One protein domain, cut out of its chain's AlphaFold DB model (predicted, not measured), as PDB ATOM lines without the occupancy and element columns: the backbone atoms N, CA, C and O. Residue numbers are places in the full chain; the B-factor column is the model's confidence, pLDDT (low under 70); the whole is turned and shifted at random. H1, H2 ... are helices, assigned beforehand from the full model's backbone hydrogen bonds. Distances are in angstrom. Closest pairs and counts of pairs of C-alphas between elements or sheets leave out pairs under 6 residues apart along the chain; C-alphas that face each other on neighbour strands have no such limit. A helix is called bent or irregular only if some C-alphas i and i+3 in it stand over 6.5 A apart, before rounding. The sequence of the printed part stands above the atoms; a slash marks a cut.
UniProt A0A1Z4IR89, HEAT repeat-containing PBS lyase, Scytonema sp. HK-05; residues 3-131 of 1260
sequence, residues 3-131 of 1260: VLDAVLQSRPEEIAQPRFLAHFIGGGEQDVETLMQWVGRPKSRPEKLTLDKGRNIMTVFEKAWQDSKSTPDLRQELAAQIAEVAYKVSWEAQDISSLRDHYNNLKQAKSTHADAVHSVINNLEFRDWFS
ATOM      1  N   VAL A   3     122.141  14.444 -34.742       82.88
ATOM      2  CA  VAL A   3     121.365  15.138 -33.703       82.88
ATOM      3  C   VAL A   3     120.615  16.356 -34.254       82.88
ATOM      4  O   VAL A   3     119.471  16.571 -33.879       82.88
ATOM      5  N   LEU A   4     121.207  17.125 -35.173       81.62
ATOM      6  CA  LEU A   4     120.549  18.276 -35.807       81.62
ATOM      7  C   LEU A   4     119.485  17.855 -36.830       81.62
ATOM      8  O   LEU A   4     118.481  18.542 -36.970       81.62
ATOM      9  N   ASP A   5     119.666  16.710 -37.489       82.94
ATOM     10  CA  ASP A   5     118.652  16.107 -38.364       82.94
ATOM     11  C   ASP A   5     117.420  15.663 -37.553       82.94
ATOM     12  O   ASP A   5     116.286  15.989 -37.900       82.94
ATOM     13  N   ALA A   6     117.635  15.058 -36.378       82.25
ATOM     14  CA  ALA A   6     116.557  14.721 -35.443       82.25
ATOM     15  C   ALA A   6     115.775  15.961 -34.955       82.25
ATOM     16  O   ALA A   6     114.564  15.883 -34.730       82.25
ATOM     17  N   VAL A   7     116.424  17.131 -34.843       81.81
ATOM     18  CA  VAL A   7     115.730  18.397 -34.530       81.81
ATOM     19  C   VAL A   7     114.702  18.753 -35.611       81.81
ATOM     20  O   VAL A   7     113.624  19.252 -35.286       81.81
ATOM     21  N   LEU A   8     114.994  18.486 -36.886       80.06
ATOM     22  CA  LEU A   8     114.087  18.807 -37.995       80.06
ATOM     23  C   LEU A   8     112.847  17.912 -38.030       80.06
ATOM     24  O   LEU A   8     111.789  18.365 -38.473       80.06
ATOM     25  N   GLN A   9     112.962  16.699 -37.493       78.12
ATOM     26  CA  GLN A   9     111.876  15.725 -37.368       78.12
ATOM     27  C   GLN A   9     111.058  15.904 -36.074       78.12
ATOM     28  O   GLN A   9     109.946  15.389 -35.963       78.12
ATOM     29  N   SER A  10     111.573  16.676 -35.110       78.88
ATOM     30  CA  SER A  10     110.926  16.925 -33.818       78.88
ATOM     31  C   SER A  10     109.761  17.922 -33.915       78.88
ATOM     32  O   SER A  10     109.754  18.851 -34.737       78.88
ATOM     33  N   ARG A  11     108.764  17.772 -33.031       73.62
ATOM     34  CA  ARG A  11     107.665  18.745 -32.895       73.62
ATOM     35  C   ARG A  11     108.187  20.074 -32.327       73.62
ATOM     36  O   ARG A  11     109.145  20.048 -31.558       73.62
ATOM     37  N   PRO A  12     107.572  21.233 -32.648       73.19
ATOM     38  CA  PRO A  12     108.041  22.550 -32.198       73.19
ATOM     39  C   PRO A  12     108.298  22.670 -30.689       73.19
ATOM     40  O   PRO A  12     109.237  23.347 -30.277       73.19
ATOM     41  N   GLU A  13     107.502  21.971 -29.882       74.81
ATOM     42  CA  GLU A  13     107.562  21.988 -28.414       74.81
ATOM     43  C   GLU A  13     108.725  21.152 -27.843       74.81
ATOM     44  O   GLU A  13     109.141  21.358 -26.707       74.81
ATOM     45  N   GLU A  14     109.316  20.266 -28.652       77.50
ATOM     46  CA  GLU A  14     110.361  19.312 -28.247       77.50
ATOM     47  C   GLU A  14     111.759  19.684 -28.771       77.50
ATOM     48  O   GLU A  14     112.737  19.027 -28.438       77.50
ATOM     49  N   ILE A  15     111.895  20.770 -29.544       80.81
ATOM     50  CA  ILE A  15     113.151  21.197 -30.201       80.81
ATOM     51  C   ILE A  15     114.286  21.490 -29.197       80.81
ATOM     52  O   ILE A  15     115.467  21.346 -29.524       80.81
ATOM     53  N   ALA A  16     113.954  21.916 -27.973       78.19
ATOM     54  CA  ALA A  16     114.933  22.398 -26.997       78.19
ATOM     55  C   ALA A  16     115.928  21.315 -26.537       78.19
ATOM     56  O   ALA A  16     117.122  21.600 -26.433       78.19
ATOM     57  N   GLN A  17     115.463  20.081 -26.307       80.25
ATOM     58  CA  GLN A  17     116.313  18.965 -25.870       80.25
ATOM     59  C   GLN A  17     117.341  18.522 -26.931       80.25
ATOM     60  O   GLN A  17     118.531  18.509 -26.615       80.25
ATOM     61  N   PRO A  18     116.962  18.205 -28.186       80.69
ATOM     62  CA  PRO A  18     117.922  17.802 -29.209       80.69
ATOM     63  C   PRO A  18     118.850  18.951 -29.628       80.69
ATOM     64  O   PRO A  18     120.016  18.702 -29.929       80.69
ATOM     65  N   ARG A  19     118.420  20.224 -29.553       83.81
ATOM     66  CA  ARG A  19     119.347  21.361 -29.719       83.81
ATOM     67  C   ARG A  19     120.354  21.465 -28.573       83.81
ATOM     68  O   ARG A  19     121.527  21.694 -28.844       83.81
ATOM     69  N   PHE A  20     119.942  21.267 -27.319       83.44
ATOM     70  CA  PHE A  20     120.887  21.208 -26.197       83.44
ATOM     71  C   PHE A  20     121.883  20.055 -26.365       83.44
ATOM     72  O   PHE A  20     123.073  20.241 -26.140       83.44
ATOM     73  N   LEU A  21     121.423  18.891 -26.833       84.38
ATOM     74  CA  LEU A  21     122.292  17.748 -27.105       84.38
ATOM     75  C   LEU A  21     123.301  18.039 -28.227       84.38
ATOM     76  O   LEU A  21     124.461  17.651 -28.111       84.38
ATOM     77  N   ALA A  22     122.894  18.749 -29.284       84.31
ATOM     78  CA  ALA A  22     123.804  19.167 -30.350       84.31
ATOM     79  C   ALA A  22     124.902  20.117 -29.834       84.31
ATOM     80  O   ALA A  22     126.066  19.922 -30.173       84.31
ATOM     81  N   HIS A  23     124.544  21.069 -28.963       84.19
ATOM     82  CA  HIS A  23     125.495  21.957 -28.279       84.19
ATOM     83  C   HIS A  23     126.446  21.172 -27.358       84.19
ATOM     84  O   HIS A  23     127.663  21.315 -27.434       84.19
ATOM     85  N   PHE A  24     125.887  20.293 -26.519       85.88
ATOM     86  CA  PHE A  24     126.636  19.507 -25.540       85.88
ATOM     87  C   PHE A  24     127.646  18.559 -26.204       85.88
ATOM     88  O   PHE A  24     128.805  18.520 -25.802       85.88
ATOM     89  N   ILE A  25     127.233  17.833 -27.250       85.00
ATOM     90  CA  ILE A  25     128.121  16.932 -28.005       85.00
ATOM     91  C   ILE A  25     129.171  17.721 -28.792       85.00
ATOM     92  O   ILE A  25     130.299  17.257 -28.930       85.00
ATOM     93  N   GLY A  26     128.821  18.912 -29.282       81.31
ATOM     94  CA  GLY A  26     129.759  19.807 -29.956       81.31
ATOM     95  C   GLY A  26     130.847  20.381 -29.045       81.31
ATOM     96  O   GLY A  26     131.739  21.058 -29.542       81.31
ATOM     97  N   GLY A  27     130.779  20.158 -27.725       81.88
ATOM     98  CA  GLY A  27     131.797  20.606 -26.769       81.88
ATOM     99  C   GLY A  27     131.964  22.127 -26.689       81.88
ATOM    100  O   GLY A  27     132.974  22.600 -26.174       81.88
ATOM    101  N   GLY A  28     131.000  22.896 -27.209       78.50
ATOM    102  CA  GLY A  28     131.103  24.347 -27.356       78.50
ATOM    103  C   GLY A  28     132.054  24.813 -28.467       78.50
ATOM    104  O   GLY A  28     132.460  25.975 -28.454       78.50
ATOM    105  N   GLU A  29     132.431  23.949 -29.420       86.50
ATOM    106  CA  GLU A  29     133.232  24.360 -30.578       86.50
ATOM    107  C   GLU A  29     132.528  25.452 -31.396       86.50
ATOM    108  O   GLU A  29     131.358  25.340 -31.773       86.50
ATOM    109  N   GLN A  30     133.283  26.496 -31.738       84.44
ATOM    110  CA  GLN A  30     132.769  27.672 -32.439       84.44
ATOM    111  C   GLN A  30     132.126  27.329 -33.798       84.44
ATOM    112  O   GLN A  30     131.117  27.938 -34.161       84.44
ATOM    113  N   ASP A  31     132.671  26.358 -34.544       86.94
ATOM    114  CA  ASP A  31     132.126  25.904 -35.833       86.94
ATOM    115  C   ASP A  31     130.743  25.249 -35.642       86.94
ATOM    116  O   ASP A  31     129.819  25.509 -36.417       86.94
ATOM    117  N   VAL A  32     130.561  24.463 -34.572       85.94
ATOM    118  CA  VAL A  32     129.279  23.814 -34.248       85.94
ATOM    119  C   VAL A  32     128.245  24.848 -33.811       85.94
ATOM    120  O   VAL A  32     127.121  24.834 -34.315       85.94
ATOM    121  N   GLU A  33     128.634  25.800 -32.960       87.88
ATOM    122  CA  GLU A  33     127.761  26.914 -32.571       87.88
ATOM    123  C   GLU A  33     127.340  27.757 -33.777       87.88
ATOM    124  O   GLU A  33     126.169  28.118 -33.921       87.88
ATOM    125  N   THR A  34     128.283  28.031 -34.681       87.94
ATOM    126  CA  THR A  34     128.027  28.773 -35.920       87.94
ATOM    127  C   THR A  34     127.049  28.010 -36.807       87.94
ATOM    128  O   THR A  34     126.077  28.591 -37.282       87.94
ATOM    129  N   LEU A  35     127.229  26.700 -36.982       88.62
ATOM    130  CA  LEU A  35     126.310  25.865 -37.754       88.62
ATOM    131  C   LEU A  35     124.900  25.845 -37.136       88.62
ATOM    132  O   LEU A  35     123.904  26.036 -37.838       88.62
ATOM    133  N   MET A  36     124.799  25.685 -35.816       88.12
ATOM    134  CA  MET A  36     123.526  25.632 -35.088       88.12
ATOM    135  C   MET A  36     122.724  26.938 -35.128       88.12
ATOM    136  O   MET A  36     121.510  26.916 -34.903       88.12
ATOM    137  N   GLN A  37     123.361  28.076 -35.408       88.56
ATOM    138  CA  GLN A  37     122.667  29.350 -35.634       88.56
ATOM    139  C   GLN A  37     121.903  29.391 -36.964       88.56
ATOM    140  O   GLN A  37     120.998  30.213 -37.113       88.56
ATOM    141  N   TRP A  38     122.234  28.510 -37.912       89.62
ATOM    142  CA  TRP A  38     121.642  28.493 -39.250       89.62
ATOM    143  C   TRP A  38     120.731  27.288 -39.491       89.62
ATOM    144  O   TRP A  38     119.650  27.458 -40.058       89.62
ATOM    145  N   VAL A  39     121.118  26.100 -39.014       86.81
ATOM    146  CA  VAL A  39     120.375  24.844 -39.224       86.81
ATOM    147  C   VAL A  39     119.804  24.262 -37.923       86.81
ATOM    148  O   VAL A  39     120.200  24.634 -36.813       86.81
ATOM    149  N   GLY A  40     118.832  23.357 -38.048       83.75
ATOM    150  CA  GLY A  40     118.153  22.710 -36.927       83.75
ATOM    151  C   GLY A  40     117.156  23.629 -36.214       83.75
ATOM    152  O   GLY A  40     117.130  23.650 -34.985       83.75
ATOM    153  N   ARG A  41     116.368  24.424 -36.954       81.88
ATOM    154  CA  ARG A  41     115.332  25.344 -36.419       81.88
ATOM    155  C   ARG A  41     115.845  26.324 -35.336       81.88
ATOM    156  O   ARG A  41     115.440  26.237 -34.171       81.88
ATOM    157  N   PRO A  42     116.753  27.256 -35.681       83.94
ATOM    158  CA  PRO A  42     117.234  28.277 -34.748       83.94
ATOM    159  C   PRO A  42     116.115  29.244 -34.327       83.94
ATOM    160  O   PRO A  42     115.192  29.511 -35.093       83.94
ATOM    161  N   LYS A  43     116.215  29.810 -33.113       79.69
ATOM    162  CA  LYS A  43     115.249  30.810 -32.606       79.69
ATOM    163  C   LYS A  43     115.274  32.112 -33.411       79.69
ATOM    164  O   LYS A  43     114.236  32.730 -33.617       79.69
ATOM    165  N   SER A  44     116.456  32.529 -33.844       81.62
ATOM    166  CA  SER A  44     116.666  33.668 -34.731       81.62
ATOM    167  C   SER A  44     117.916  33.419 -35.568       81.62
ATOM    168  O   SER A  44     118.876  32.808 -35.095       81.62
ATOM    169  N   ARG A  45     117.891  33.874 -36.823       85.00
ATOM    170  CA  ARG A  45     119.054  33.844 -37.717       85.00
ATOM    171  C   ARG A  45     119.707  35.224 -37.752       85.00
ATOM    172  O   ARG A  45     118.996  36.225 -37.637       85.00
ATOM    173  N   PRO A  46     121.029  35.313 -37.956       83.62
ATOM    174  CA  PRO A  46     121.683  36.594 -38.184       83.62
ATOM    175  C   PRO A  46     121.071  37.337 -39.387       83.62
ATOM    176  O   PRO A  46     120.961  36.790 -40.490       83.62
ATOM    177  N   GLU A  47     120.673  38.595 -39.182       77.94
ATOM    178  CA  GLU A  47     120.090  39.432 -40.245       77.94
ATOM    179  C   GLU A  47     121.151  40.103 -41.126       77.94
ATOM    180  O   GLU A  47     120.958  40.226 -42.333       77.94
ATOM    181  N   LYS A  48     122.284  40.515 -40.543       78.06
ATOM    182  CA  LYS A  48     123.393  41.172 -41.253       78.06
ATOM    183  C   LYS A  48     124.677  40.374 -41.077       78.06
ATOM    184  O   LYS A  48     125.092  40.108 -39.949       78.06
ATOM    185  N   LEU A  49     125.324  40.046 -42.189       86.19
ATOM    186  CA  LEU A  49     126.603  39.349 -42.204       86.19
ATOM    187  C   LEU A  49     127.698  40.257 -42.756       86.19
ATOM    188  O   LEU A  49     127.549  40.855 -43.819       86.19
ATOM    189  N   THR A  50     128.805  40.352 -42.021       89.06
ATOM    190  CA  THR A  50     130.053  40.906 -42.554       89.06
ATOM    191  C   THR A  50     130.733  39.863 -43.434       89.06
ATOM    192  O   THR A  50     130.485  38.666 -43.276       89.06
ATOM    193  N   LEU A  51     131.609  40.302 -44.338       89.00
ATOM    194  CA  LEU A  51     132.320  39.417 -45.262       89.00
ATOM    195  C   LEU A  51     133.109  38.315 -44.538       89.00
ATOM    196  O   LEU A  51     132.939  37.145 -44.860       89.00
ATOM    197  N   ASP A  52     133.878  38.659 -43.502       87.75
ATOM    198  CA  ASP A  52     134.671  37.679 -42.742       87.75
ATOM    199  C   ASP A  52     133.799  36.655 -42.008       87.75
ATOM    200  O   ASP A  52     134.121  35.467 -41.962       87.75
ATOM    201  N   LYS A  53     132.649  37.092 -41.474       87.69
ATOM    202  CA  LYS A  53     131.673  36.179 -40.868       87.69
ATOM    203  C   LYS A  53     131.035  35.281 -41.923       87.69
ATOM    204  O   LYS A  53     130.881  34.094 -41.675       87.69
ATOM    205  N   GLY A  54     130.695  35.830 -43.089       89.94
ATOM    206  CA  GLY A  54     130.177  35.081 -44.232       89.94
ATOM    207  C   GLY A  54     131.147  34.008 -44.720       89.94
ATOM    208  O   GLY A  54     130.741  32.859 -44.868       89.94
ATOM    209  N   ARG A  55     132.428  34.360 -44.898       93.12
ATOM    210  CA  ARG A  55     133.516  33.431 -45.251       93.12
ATOM    211  C   ARG A  55     133.618  32.293 -44.243       93.12
ATOM    212  O   ARG A  55     133.568  31.137 -44.640       93.12
ATOM    213  N   ASN A  56     133.669  32.624 -42.950       90.69
ATOM    214  CA  ASN A  56     133.712  31.621 -41.886       90.69
ATOM    215  C   ASN A  56     132.487  30.685 -41.936       90.69
ATOM    216  O   ASN A  56     132.637  29.468 -41.970       90.69
ATOM    217  N   ILE A  57     131.273  31.240 -42.040       91.81
ATOM    218  CA  ILE A  57     130.036  30.448 -42.144       91.81
ATOM    219  C   ILE A  57     130.060  29.526 -43.371       91.81
ATOM    220  O   ILE A  57     129.694  28.362 -43.248       91.81
ATOM    221  N   MET A  58     130.512  30.005 -44.534       91.62
ATOM    222  CA  MET A  58     130.623  29.178 -45.739       91.62
ATOM    223  C   MET A  58     131.636  28.042 -45.568       91.62
ATOM    224  O   MET A  58     131.317  26.903 -45.890       91.62
ATOM    225  N   THR A  59     132.796  28.293 -44.954       92.31
ATOM    226  CA  THR A  59     133.764  27.232 -44.622       92.31
ATOM    227  C   THR A  59     133.165  26.187 -43.674       92.31
ATOM    228  O   THR A  59     133.333  24.984 -43.882       92.31
ATOM    229  N   VAL A  60     132.420  26.619 -42.651       91.75
ATOM    230  CA  VAL A  60     131.696  25.710 -41.748       91.75
ATOM    231  C   VAL A  60     130.634  24.915 -42.513       91.75
ATOM    232  O   VAL A  60     130.527  23.701 -42.335       91.75
ATOM    233  N   PHE A  61     129.875  25.562 -43.402       93.56
ATOM    234  CA  PHE A  61     128.892  24.899 -44.259       93.56
ATOM    235  C   PHE A  61     129.530  23.904 -45.222       93.56
ATOM    236  O   PHE A  61     128.918  22.881 -45.506       93.56
ATOM    237  N   GLU A  62     130.742  24.157 -45.709       90.69
ATOM    238  CA  GLU A  62     131.461  23.251 -46.604       90.69
ATOM    239  C   GLU A  62     131.836  21.952 -45.887       90.69
ATOM    240  O   GLU A  62     131.522  20.863 -46.378       90.69
ATOM    241  N   LYS A  63     132.417  22.062 -44.682       89.62
ATOM    242  CA  LYS A  63     132.682  20.905 -43.812       89.62
ATOM    243  C   LYS A  63     131.378  20.158 -43.510       89.62
ATOM    244  O   LYS A  63     131.270  18.956 -43.742       89.62
ATOM    245  N   ALA A  64     130.342  20.895 -43.100       89.00
ATOM    246  CA  ALA A  64     129.036  20.331 -42.775       89.00
ATOM    247  C   ALA A  64     128.338  19.656 -43.970       89.00
ATOM    248  O   ALA A  64     127.580  18.696 -43.804       89.00
ATOM    249  N   TRP A  65     128.593  20.132 -45.188       90.44
ATOM    250  CA  TRP A  65     128.040  19.566 -46.413       90.44
ATOM    251  C   TRP A  65     128.580  18.160 -46.693       90.44
ATOM    252  O   TRP A  65     127.836  17.299 -47.169       90.44
ATOM    253  N   GLN A  66     129.853  17.901 -46.375       86.38
ATOM    254  CA  GLN A  66     130.439  16.566 -46.516       86.38
ATOM    255  C   GLN A  66     129.862  15.583 -45.489       86.38
ATOM    256  O   GLN A  66     129.518  14.457 -45.858       86.38
ATOM    257  N   ASP A  67     129.675  16.032 -44.248       86.00
ATOM    258  CA  ASP A  67     129.210  15.193 -43.137       86.00
ATOM    259  C   ASP A  67     127.689  14.956 -43.132       86.00
ATOM    260  O   ASP A  67     127.197  14.037 -42.478       86.00
ATOM    261  N   SER A  68     126.917  15.754 -43.878       85.19
ATOM    262  CA  SER A  68     125.452  15.631 -43.990       85.19
ATOM    263  C   SER A  68     124.981  14.662 -45.085       85.19
ATOM    264  O   SER A  68     123.784  14.555 -45.355       85.19
ATOM    265  N   LYS A  69     125.891  13.905 -45.724       82.62
ATOM    266  CA  LYS A  69     125.545  12.954 -46.802       82.62
ATOM    267  C   LYS A  69     124.506  11.905 -46.398       82.62
ATOM    268  O   LYS A  69     123.717  11.507 -47.250       82.62
ATOM    269  N   SER A  70     124.499  11.480 -45.135       82.62
ATOM    270  CA  SER A  70     123.577  10.472 -44.590       82.62
ATOM    271  C   SER A  70     122.306  11.053 -43.949       82.62
ATOM    272  O   SER A  70     121.546  10.295 -43.359       82.62
ATOM    273  N   THR A  71     122.086  12.371 -44.018       86.38
ATOM    274  CA  THR A  71     120.977  13.089 -43.353       86.38
ATOM    275  C   THR A  71     120.256  13.999 -44.361       86.38
ATOM    276  O   THR A  71     120.692  15.138 -44.566       86.38
ATOM    277  N   PRO A  72     119.224  13.506 -45.072       83.06
ATOM    278  CA  PRO A  72     118.639  14.201 -46.220       83.06
ATOM    279  C   PRO A  72     117.904  15.499 -45.850       83.06
ATOM    280  O   PRO A  72     118.067  16.489 -46.566       83.06
ATOM    281  N   ASP A  73     117.172  15.529 -44.731       82.94
ATOM    282  CA  ASP A  73     116.403  16.707 -44.301       82.94
ATOM    283  C   ASP A  73     117.345  17.856 -43.911       82.94
ATOM    284  O   ASP A  73     117.216  18.983 -44.401       82.94
ATOM    285  N   LEU A  74     118.372  17.554 -43.108       86.19
ATOM    286  CA  LEU A  74     119.417  18.512 -42.745       86.19
ATOM    287  C   LEU A  74     120.193  19.005 -43.965       86.19
ATOM    288  O   LEU A  74     120.561  20.177 -44.031       86.19
ATOM    289  N   ARG A  75     120.430  18.140 -44.955       87.94
ATOM    290  CA  ARG A  75     121.123  18.524 -46.187       87.94
ATOM    291  C   ARG A  75     120.284  19.468 -47.048       87.94
ATOM    292  O   ARG A  75     120.839  20.378 -47.666       87.94
ATOM    293  N   GLN A  76     118.963  19.294 -47.069       87.25
ATOM    294  CA  GLN A  76     118.052  20.215 -47.744       87.25
ATOM    295  C   GLN A  76     117.995  21.575 -47.034       87.25
ATOM    296  O   GLN A  76     118.069  22.609 -47.703       87.25
ATOM    297  N   GLU A  77     117.927  21.596 -45.698       89.69
ATOM    298  CA  GLU A  77     117.996  22.847 -44.931       89.69
ATOM    299  C   GLU A  77     119.348  23.543 -45.144       89.69
ATOM    300  O   GLU A  77     119.379  24.732 -45.461       89.69
ATOM    301  N   LEU A  78     120.461  22.803 -45.077       90.62
ATOM    302  CA  LEU A  78     121.807  23.325 -45.320       90.62
ATOM    303  C   LEU A  78     121.947  23.903 -46.737       90.62
ATOM    304  O   LEU A  78     122.543  24.962 -46.900       90.62
ATOM    305  N   ALA A  79     121.340  23.281 -47.755       90.62
ATOM    306  CA  ALA A  79     121.315  23.823 -49.114       90.62
ATOM    307  C   ALA A  79     120.583  25.171 -49.202       90.62
ATOM    308  O   ALA A  79     121.054  26.087 -49.879       90.62
ATOM    309  N   ALA A  80     119.455  25.302 -48.497       90.31
ATOM    310  CA  ALA A  80     118.730  26.562 -48.401       90.31
ATOM    311  C   ALA A  80     119.552  27.625 -47.656       90.31
ATOM    312  O   ALA A  80     119.596  28.776 -48.085       90.31
ATOM    313  N   GLN A  81     120.253  27.242 -46.582       92.38
ATOM    314  CA  GLN A  81     121.084  28.168 -45.808       92.38
ATOM    315  C   GLN A  81     122.343  28.610 -46.562       92.38
ATOM    316  O   GLN A  81     122.696  29.782 -46.488       92.38
ATOM    317  N   ILE A  82     122.981  27.734 -47.347       92.75
ATOM    318  CA  ILE A  82     124.087  28.113 -48.242       92.75
ATOM    319  C   ILE A  82     123.618  29.195 -49.223       92.75
ATOM    320  O   ILE A  82     124.285  30.215 -49.371       92.75
ATOM    321  N   ALA A  83     122.451  29.028 -49.854       91.12
ATOM    322  CA  ALA A  83     121.904  30.056 -50.741       91.12
ATOM    323  C   ALA A  83     121.526  31.350 -49.997       91.12
ATOM    324  O   ALA A  83     121.787  32.444 -50.498       91.12
ATOM    325  N   GLU A  84     120.964  31.244 -48.789       90.44
ATOM    326  CA  GLU A  84     120.605  32.399 -47.961       90.44
ATOM    327  C   GLU A  84     121.844  33.217 -47.551       90.44
ATOM    328  O   GLU A  84     121.850  34.442 -47.680       90.44
ATOM    329  N   VAL A  85     122.919  32.553 -47.119       91.31
ATOM    330  CA  VAL A  85     124.194  33.204 -46.776       91.31
ATOM    331  C   VAL A  85     124.881  33.750 -48.026       91.31
ATOM    332  O   VAL A  85     125.384  34.874 -47.989       91.31
ATOM    333  N   ALA A  86     124.844  33.024 -49.151       90.75
ATOM    334  CA  ALA A  86     125.383  33.502 -50.425       90.75
ATOM    335  C   ALA A  86     124.723  34.822 -50.850       90.75
ATOM    336  O   ALA A  86     125.409  35.711 -51.341       90.75
ATOM    337  N   TYR A  87     123.421  34.980 -50.613       89.12
ATOM    338  CA  TYR A  87     122.696  36.207 -50.933       89.12
ATOM    339  C   TYR A  87     122.918  37.339 -49.913       89.12
ATOM    340  O   TYR A  87     122.986  38.509 -50.286       89.12
ATOM    341  N   LYS A  88     123.028  37.015 -48.616       89.44
ATOM    342  CA  LYS A  88     123.150  38.008 -47.528       89.44
ATOM    343  C   LYS A  88     124.524  38.677 -47.431       89.44
ATOM    344  O   LYS A  88     124.638  39.725 -46.796       89.44
ATOM    345  N   VAL A  89     125.565  38.079 -48.007       89.38
ATOM    346  CA  VAL A  89     126.944  38.575 -47.921       89.38
ATOM    347  C   VAL A  89     127.317  39.325 -49.200       89.38
ATOM    348  O   VAL A  89     127.071  38.868 -50.313       89.38
ATOM    349  N   SER A  90     127.946  40.490 -49.049       87.94
ATOM    350  CA  SER A  90     128.548  41.221 -50.171       87.94
ATOM    351  C   SER A  90     129.939  40.662 -50.473       87.94
ATOM    352  O   SER A  90     130.928  41.169 -49.954       87.94
ATOM    353  N   TRP A  91     129.995  39.588 -51.257       90.25
ATOM    354  CA  TRP A  91     131.229  38.873 -51.606       90.25
ATOM    355  C   TRP A  91     132.210  39.691 -52.454       90.25
ATOM    356  O   TRP A  91     131.817  40.611 -53.176       90.25
ATOM    357  N   GLU A  92     133.488  39.310 -52.404       88.00
ATOM    358  CA  GLU A  92     134.553  39.851 -53.252       88.00
ATOM    359  C   GLU A  92     134.927  38.863 -54.370       88.00
ATOM    360  O   GLU A  92     134.639  37.669 -54.290       88.00
ATOM    361  N   ALA A  93     135.606  39.338 -55.419       81.38
ATOM    362  CA  ALA A  93     135.986  38.504 -56.568       81.38
ATOM    363  C   ALA A  93     136.849  37.282 -56.182       81.38
ATOM    364  O   ALA A  93     136.748  36.227 -56.803       81.38
ATOM    365  N   GLN A  94     137.651  37.387 -55.119       85.56
ATOM    366  CA  GLN A  94     138.462  36.273 -54.615       85.56
ATOM    367  C   GLN A  94     137.632  35.122 -54.016       85.56
ATOM    368  O   GLN A  94     138.097  33.986 -53.985       85.56
ATOM    369  N   ASP A  95     136.390  35.386 -53.598       89.38
ATOM    370  CA  ASP A  95     135.499  34.387 -52.993       89.38
ATOM    371  C   ASP A  95     134.755  33.543 -54.039       89.38
ATOM    372  O   ASP A  95     134.099  32.556 -53.696       89.38
ATOM    373  N   ILE A  96     134.875  33.897 -55.327       87.88
ATOM    374  CA  ILE A  96     134.210  33.199 -56.434       87.88
ATOM    375  C   ILE A  96     134.566  31.708 -56.444       87.88
ATOM    376  O   ILE A  96     133.688  30.894 -56.716       87.88
ATOM    377  N   SER A  97     135.812  31.332 -56.119       88.06
ATOM    378  CA  SER A  97     136.215  29.916 -56.071       88.06
ATOM    379  C   SER A  97     135.414  29.137 -55.027       88.06
ATOM    380  O   SER A  97     134.779  28.147 -55.368       88.06
ATOM    381  N   SER A  98     135.359  29.631 -53.786       87.94
ATOM    382  CA  SER A  98     134.626  28.971 -52.695       87.94
ATOM    383  C   SER A  98     133.117  28.925 -52.968       87.94
ATOM    384  O   SER A  98     132.478  27.884 -52.807       87.94
ATOM    385  N   LEU A  99     132.529  30.013 -53.482       90.81
ATOM    386  CA  LEU A  99     131.124  30.019 -53.903       90.81
ATOM    387  C   LEU A  99     130.856  29.023 -55.039       90.81
ATOM    388  O   LEU A  99     129.799  28.390 -55.061       90.81
ATOM    389  N   ARG A 100     131.800  28.864 -55.976       92.25
ATOM    390  CA  ARG A 100     131.715  27.894 -57.074       92.25
ATOM    391  C   ARG A 100     131.796  26.459 -56.559       92.25
ATOM    392  O   ARG A 100     131.057  25.614 -57.062       92.25
ATOM    393  N   ASP A 101     132.590  26.198 -55.526       90.31
ATOM    394  CA  ASP A 101     132.635  24.895 -54.855       90.31
ATOM    395  C   ASP A 101     131.291  24.571 -54.186       90.31
ATOM    396  O   ASP A 101     130.727  23.496 -54.414       90.31
ATOM    397  N   HIS A 102     130.684  25.530 -53.476       92.19
ATOM    398  CA  HIS A 102     129.319  25.391 -52.955       92.19
ATOM    399  C   HIS A 102     128.270  25.206 -54.061       92.19
ATOM    400  O   HIS A 102     127.423  24.320 -53.956       92.19
ATOM    401  N   TYR A 103     128.333  25.976 -55.150       92.44
ATOM    402  CA  TYR A 103     127.447  25.803 -56.306       92.44
ATOM    403  C   TYR A 103     127.555  24.393 -56.900       92.44
ATOM    404  O   TYR A 103     126.535  23.736 -57.119       92.44
ATOM    405  N   ASN A 104     128.776  23.898 -57.116       91.38
ATOM    406  CA  ASN A 104     129.030  22.558 -57.643       91.38
ATOM    407  C   ASN A 104     128.480  21.479 -56.702       91.38
ATOM    408  O   ASN A 104     127.807  20.552 -57.154       91.38
ATOM    409  N   ASN A 105     128.697  21.645 -55.397       89.38
ATOM    410  CA  ASN A 105     128.159  20.789 -54.346       89.38
ATOM    411  C   ASN A 105     126.618  20.726 -54.376       89.38
ATOM    412  O   ASN A 105     126.043  19.634 -54.324       89.38
ATOM    413  N   LEU A 106     125.940  21.872 -54.520       90.50
ATOM    414  CA  LEU A 106     124.479  21.951 -54.635       90.50
ATOM    415  C   LEU A 106     123.959  21.364 -55.956       90.50
ATOM    416  O   LEU A 106     122.943  20.666 -55.962       90.50
ATOM    417  N   LYS A 107     124.664  21.609 -57.066       90.19
ATOM    418  CA  LYS A 107     124.313  21.109 -58.402       90.19
ATOM    419  C   LYS A 107     124.434  19.590 -58.490       90.19
ATOM    420  O   LYS A 107     123.527  18.940 -59.006       90.19
ATOM    421  N   GLN A 108     125.509  19.012 -57.947       88.56
ATOM    422  CA  GLN A 108     125.685  17.557 -57.863       88.56
ATOM    423  C   GLN A 108     124.575  16.898 -57.034       88.56
ATOM    424  O   GLN A 108     124.087  15.831 -57.399       88.56
ATOM    425  N   ALA A 109     124.121  17.560 -55.965       84.69
ATOM    426  CA  ALA A 109     122.993  17.107 -55.153       84.69
ATOM    427  C   ALA A 109     121.609  17.399 -55.771       84.69
ATOM    428  O   ALA A 109     120.599  17.115 -55.133       84.69
ATOM    429  N   LYS A 110     121.544  17.956 -56.992       85.88
ATOM    430  CA  LYS A 110     120.305  18.352 -57.690       85.88
ATOM    431  C   LYS A 110     119.404  19.291 -56.866       85.88
ATOM    432  O   LYS A 110     118.181  19.217 -56.956       85.88
ATOM    433  N   SER A 111     119.998  20.175 -56.062       86.19
ATOM    434  CA  SER A 111     119.255  21.153 -55.258       86.19
ATOM    435  C   SER A 111     118.696  22.290 -56.119       86.19
ATOM    436  O   SER A 111     119.407  22.845 -56.956       86.19
ATOM    437  N   THR A 112     117.462  22.719 -55.841       86.94
ATOM    438  CA  THR A 112     116.831  23.909 -56.449       86.94
ATOM    439  C   THR A 112     117.516  25.226 -56.064       86.94
ATOM    440  O   THR A 112     117.271  26.256 -56.684       86.94
ATOM    441  N   HIS A 113     118.396  25.205 -55.059       89.38
ATOM    442  CA  HIS A 113     119.101  26.383 -54.548       89.38
ATOM    443  C   HIS A 113     120.442  26.647 -55.253       89.38
ATOM    444  O   HIS A 113     121.070  27.676 -55.005       89.38
ATOM    445  N   ALA A 114     120.890  25.747 -56.137       88.38
ATOM    446  CA  ALA A 114     122.136  25.927 -56.882       88.38
ATOM    447  C   ALA A 114     122.102  27.207 -57.739       88.38
ATOM    448  O   ALA A 114     123.055  27.984 -57.726       88.38
ATOM    449  N   ASP A 115     120.983  27.489 -58.411       87.81
ATOM    450  CA  ASP A 115     120.849  28.676 -59.265       87.81
ATOM    451  C   ASP A 115     120.918  29.990 -58.475       87.81
ATOM    452  O   ASP A 115     121.434  30.987 -58.981       87.81
ATOM    453  N   ALA A 116     120.482  29.987 -57.210       86.19
ATOM    454  CA  ALA A 116     120.606  31.149 -56.337       86.19
ATOM    455  C   ALA A 116     122.084  31.495 -56.087       86.19
ATOM    456  O   ALA A 116     122.480  32.647 -56.271       86.19
ATOM    457  N   VAL A 117     122.926  30.502 -55.777       88.31
ATOM    458  CA  VAL A 117     124.380  30.701 -55.619       88.31
ATOM    459  C   VAL A 117     125.030  31.084 -56.955       88.31
ATOM    460  O   VAL A 117     125.860  31.990 -57.002       88.31
ATOM    461  N   HIS A 118     124.604  30.468 -58.062       90.12
ATOM    462  CA  HIS A 118     125.086  30.802 -59.405       90.12
ATOM    463  C   HIS A 118     124.789  32.255 -59.799       90.12
ATOM    464  O   HIS A 118     125.632  32.920 -60.395       90.12
ATOM    465  N   SER A 119     123.616  32.780 -59.434       87.25
ATOM    466  CA  SER A 119     123.246  34.175 -59.706       87.25
ATOM    467  C   SER A 119     124.169  35.174 -58.995       87.25
ATOM    468  O   SER A 119     124.542  36.192 -59.580       87.25
ATOM    469  N   VAL A 120     124.601  34.852 -57.769       88.56
ATOM    470  CA  VAL A 120     125.567  35.652 -57.005       88.56
ATOM    471  C   VAL A 120     126.936  35.614 -57.683       88.56
ATOM    472  O   VAL A 120     127.532  36.670 -57.890       88.56
ATOM    473  N   ILE A 121     127.396  34.432 -58.112       88.12
ATOM    474  CA  ILE A 121     128.653  34.265 -58.862       88.12
ATOM    475  C   ILE A 121     128.634  35.095 -60.155       88.12
ATOM    476  O   ILE A 121     129.540  35.895 -60.376       88.12
ATOM    477  N   ASN A 122     127.579  34.978 -60.967       85.75
ATOM    478  CA  ASN A 122     127.455  35.716 -62.228       85.75
ATOM    479  C   ASN A 122     127.461  37.237 -62.019       85.75
ATOM    480  O   ASN A 122     128.046  37.970 -62.815       85.75
ATOM    481  N   ASN A 123     126.826  37.730 -60.952       85.69
ATOM    482  CA  ASN A 123     126.824  39.157 -60.629       85.69
ATOM    483  C   ASN A 123     128.226  39.647 -60.212       85.69
ATOM    484  O   ASN A 123     128.651  40.730 -60.615       85.69
ATOM    485  N   LEU A 124     128.975  38.839 -59.453       85.94
ATOM    486  CA  LEU A 124     130.358  39.148 -59.075       85.94
ATOM    487  C   LEU A 124     131.291  39.171 -60.294       85.94
ATOM    488  O   LEU A 124     132.039  40.134 -60.458       85.94
ATOM    489  N   GLU A 125     131.204  38.171 -61.175       84.19
ATOM    490  CA  GLU A 125     131.998  38.109 -62.413       84.19
ATOM    491  C   GLU A 125     131.670  39.264 -63.363       84.19
ATOM    492  O   GLU A 125     132.574  39.901 -63.905       84.19
ATOM    493  N   PHE A 126     130.383  39.597 -63.522       80.88
ATOM    494  CA  PHE A 126     129.962  40.748 -64.316       80.88
ATOM    495  C   PHE A 126     130.517  42.060 -63.747       80.88
ATOM    496  O   PHE A 126     131.025  42.885 -64.506       80.88
ATOM    497  N   ARG A 127     130.468  42.257 -62.420       78.75
ATOM    498  CA  ARG A 127     131.031  43.450 -61.765       78.75
ATOM    499  C   ARG A 127     132.544  43.557 -61.945       78.75
ATOM    500  O   ARG A 127     133.028  44.665 -62.178       78.75
ATOM    501  N   ASP A 128     133.282  42.454 -61.847       78.25
ATOM    502  CA  ASP A 128     134.741  42.466 -61.999       78.25
ATOM    503  C   ASP A 128     135.159  42.700 -63.459       78.25
ATOM    504  O   ASP A 128     135.970  43.584 -63.745       78.25
ATOM    505  N   TRP A 129     134.501  42.027 -64.410       79.44
ATOM    506  CA  TRP A 129     134.703  42.264 -65.842       79.44
ATOM    507  C   TRP A 129     134.348  43.701 -66.243       79.44
ATOM    508  O   TRP A 129     135.115  44.358 -66.949       79.44
ATOM    509  N   PHE A 130     133.229  44.235 -65.745       78.06
ATOM    510  CA  PHE A 130     132.836  45.623 -65.981       78.06
ATOM    511  C   PHE A 130     133.833  46.616 -65.363       78.06
ATOM    512  O   PHE A 130     134.161  47.630 -65.984       78.06
ATOM    513  N   SER A 131     134.371  46.323 -64.173       77.94
ATOM    514  CA  SER A 131     135.426  47.126 -63.539       77.94
ATOM    515  C   SER A 131     136.711  47.127 -64.369       77.94
ATOM    516  O   SER A 131     137.293  48.187 -64.610       77.94
TER     517      SER A 131
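AT A GLANCE: This is residues 3 to 131 of the 1260 residues of the protein "HEAT repeat-containing PBS lyase" of Scytonema sp. HK-05 (UniProt A0A1Z4IR89). Four longer helices, H4 to H7, make an up-and-down bundle, each running against the one before it, and three short helices, H1 to H3, cap one side of it. H3 crosses H4 steeply there, while H1 meets H5 near its beginning, at residues 73 to 74; the group H1 to H3 makes one end of the long axis, and the last residues of H7 the other. The printed part has 129 residues with seven named helices, H1 to H7 in chain order, and no named strand: all helix. It is compact, with a radius of gyration of the C-alphas of 15.2 A, yet elongated, spanning 51 by 29 by 22 A.

HOW THE PARTS SIT: Start at the longest helix, H4, residues 51 to 70, which has a kink of 31 degrees near residue 64 and is irregular: C-alphas 67 and 70 are 7.5 A apart. It forms a hairpin with H5, residues 72 to 88; their closest C-alphas, of Ser 68 and Arg 75, are 5.7 A apart, at a shallow tilt of 16 degrees, opposite ways. H5 is the hub, touching four helices. It only just touches H6, residues 93 to 108, with 3 pairs of C-alphas within 8 A, the closest Ala 79 and Leu 106 at 6.6 A. H6 is only just irregular, C-alphas 94 and 97 being 6.9 A apart. H7, residues 114 to 131, forms a hairpin with H6, closest C-alphas Leu 106 and Ala 114 at 5.1 A; H4 and H7 are apart. H7 touches H5 with residues 114 to 120 alone, closest C-alphas Val 117 and Ala 83 at 5.5 A. Toward the other end, H3, residues 30 to 36, touches H4 at a steep tilt of 68 degrees, only just short of perpendicular, closest C-alphas Asp 31 and Val 60 at 5.9 A. H1, residues 3 to 9, touches H5 about perpendicular at 84 degrees, closest C-alphas Asp 5 and Leu 74 at 5.1 A. H2, residues 16 to 25, forms a hairpin with H1, closest C-alphas Ala 22 and Val 3 at 5.8 A. Every O i to N i+4 pair is within hydrogen-bond range in H1, H2, H3, H5 and H7, but 14 of 16 in H4 and 10 of 12 in H6.

IN THESE COORDINATES: Find C-alpha 51 at (132.320, 39.417, -45.262); from there H4 runs 30.2 A to C-alpha 70. H5 measures 24.3 A, H6 23.4 A and H7 25.9 A, ending at C-alpha 131, (135.426, 47.126, -63.539). H1 begins at C-alpha 3, (121.365, 15.138, -33.703).

THE WHOLE: The two C-alphas farthest apart, of Glu 14 and Ser 131, are 51.5 A apart. The link of residues 37 to 50 is long. The printed part has no cut; its mean pLDDT is 86.0, and no printed residue is under 70.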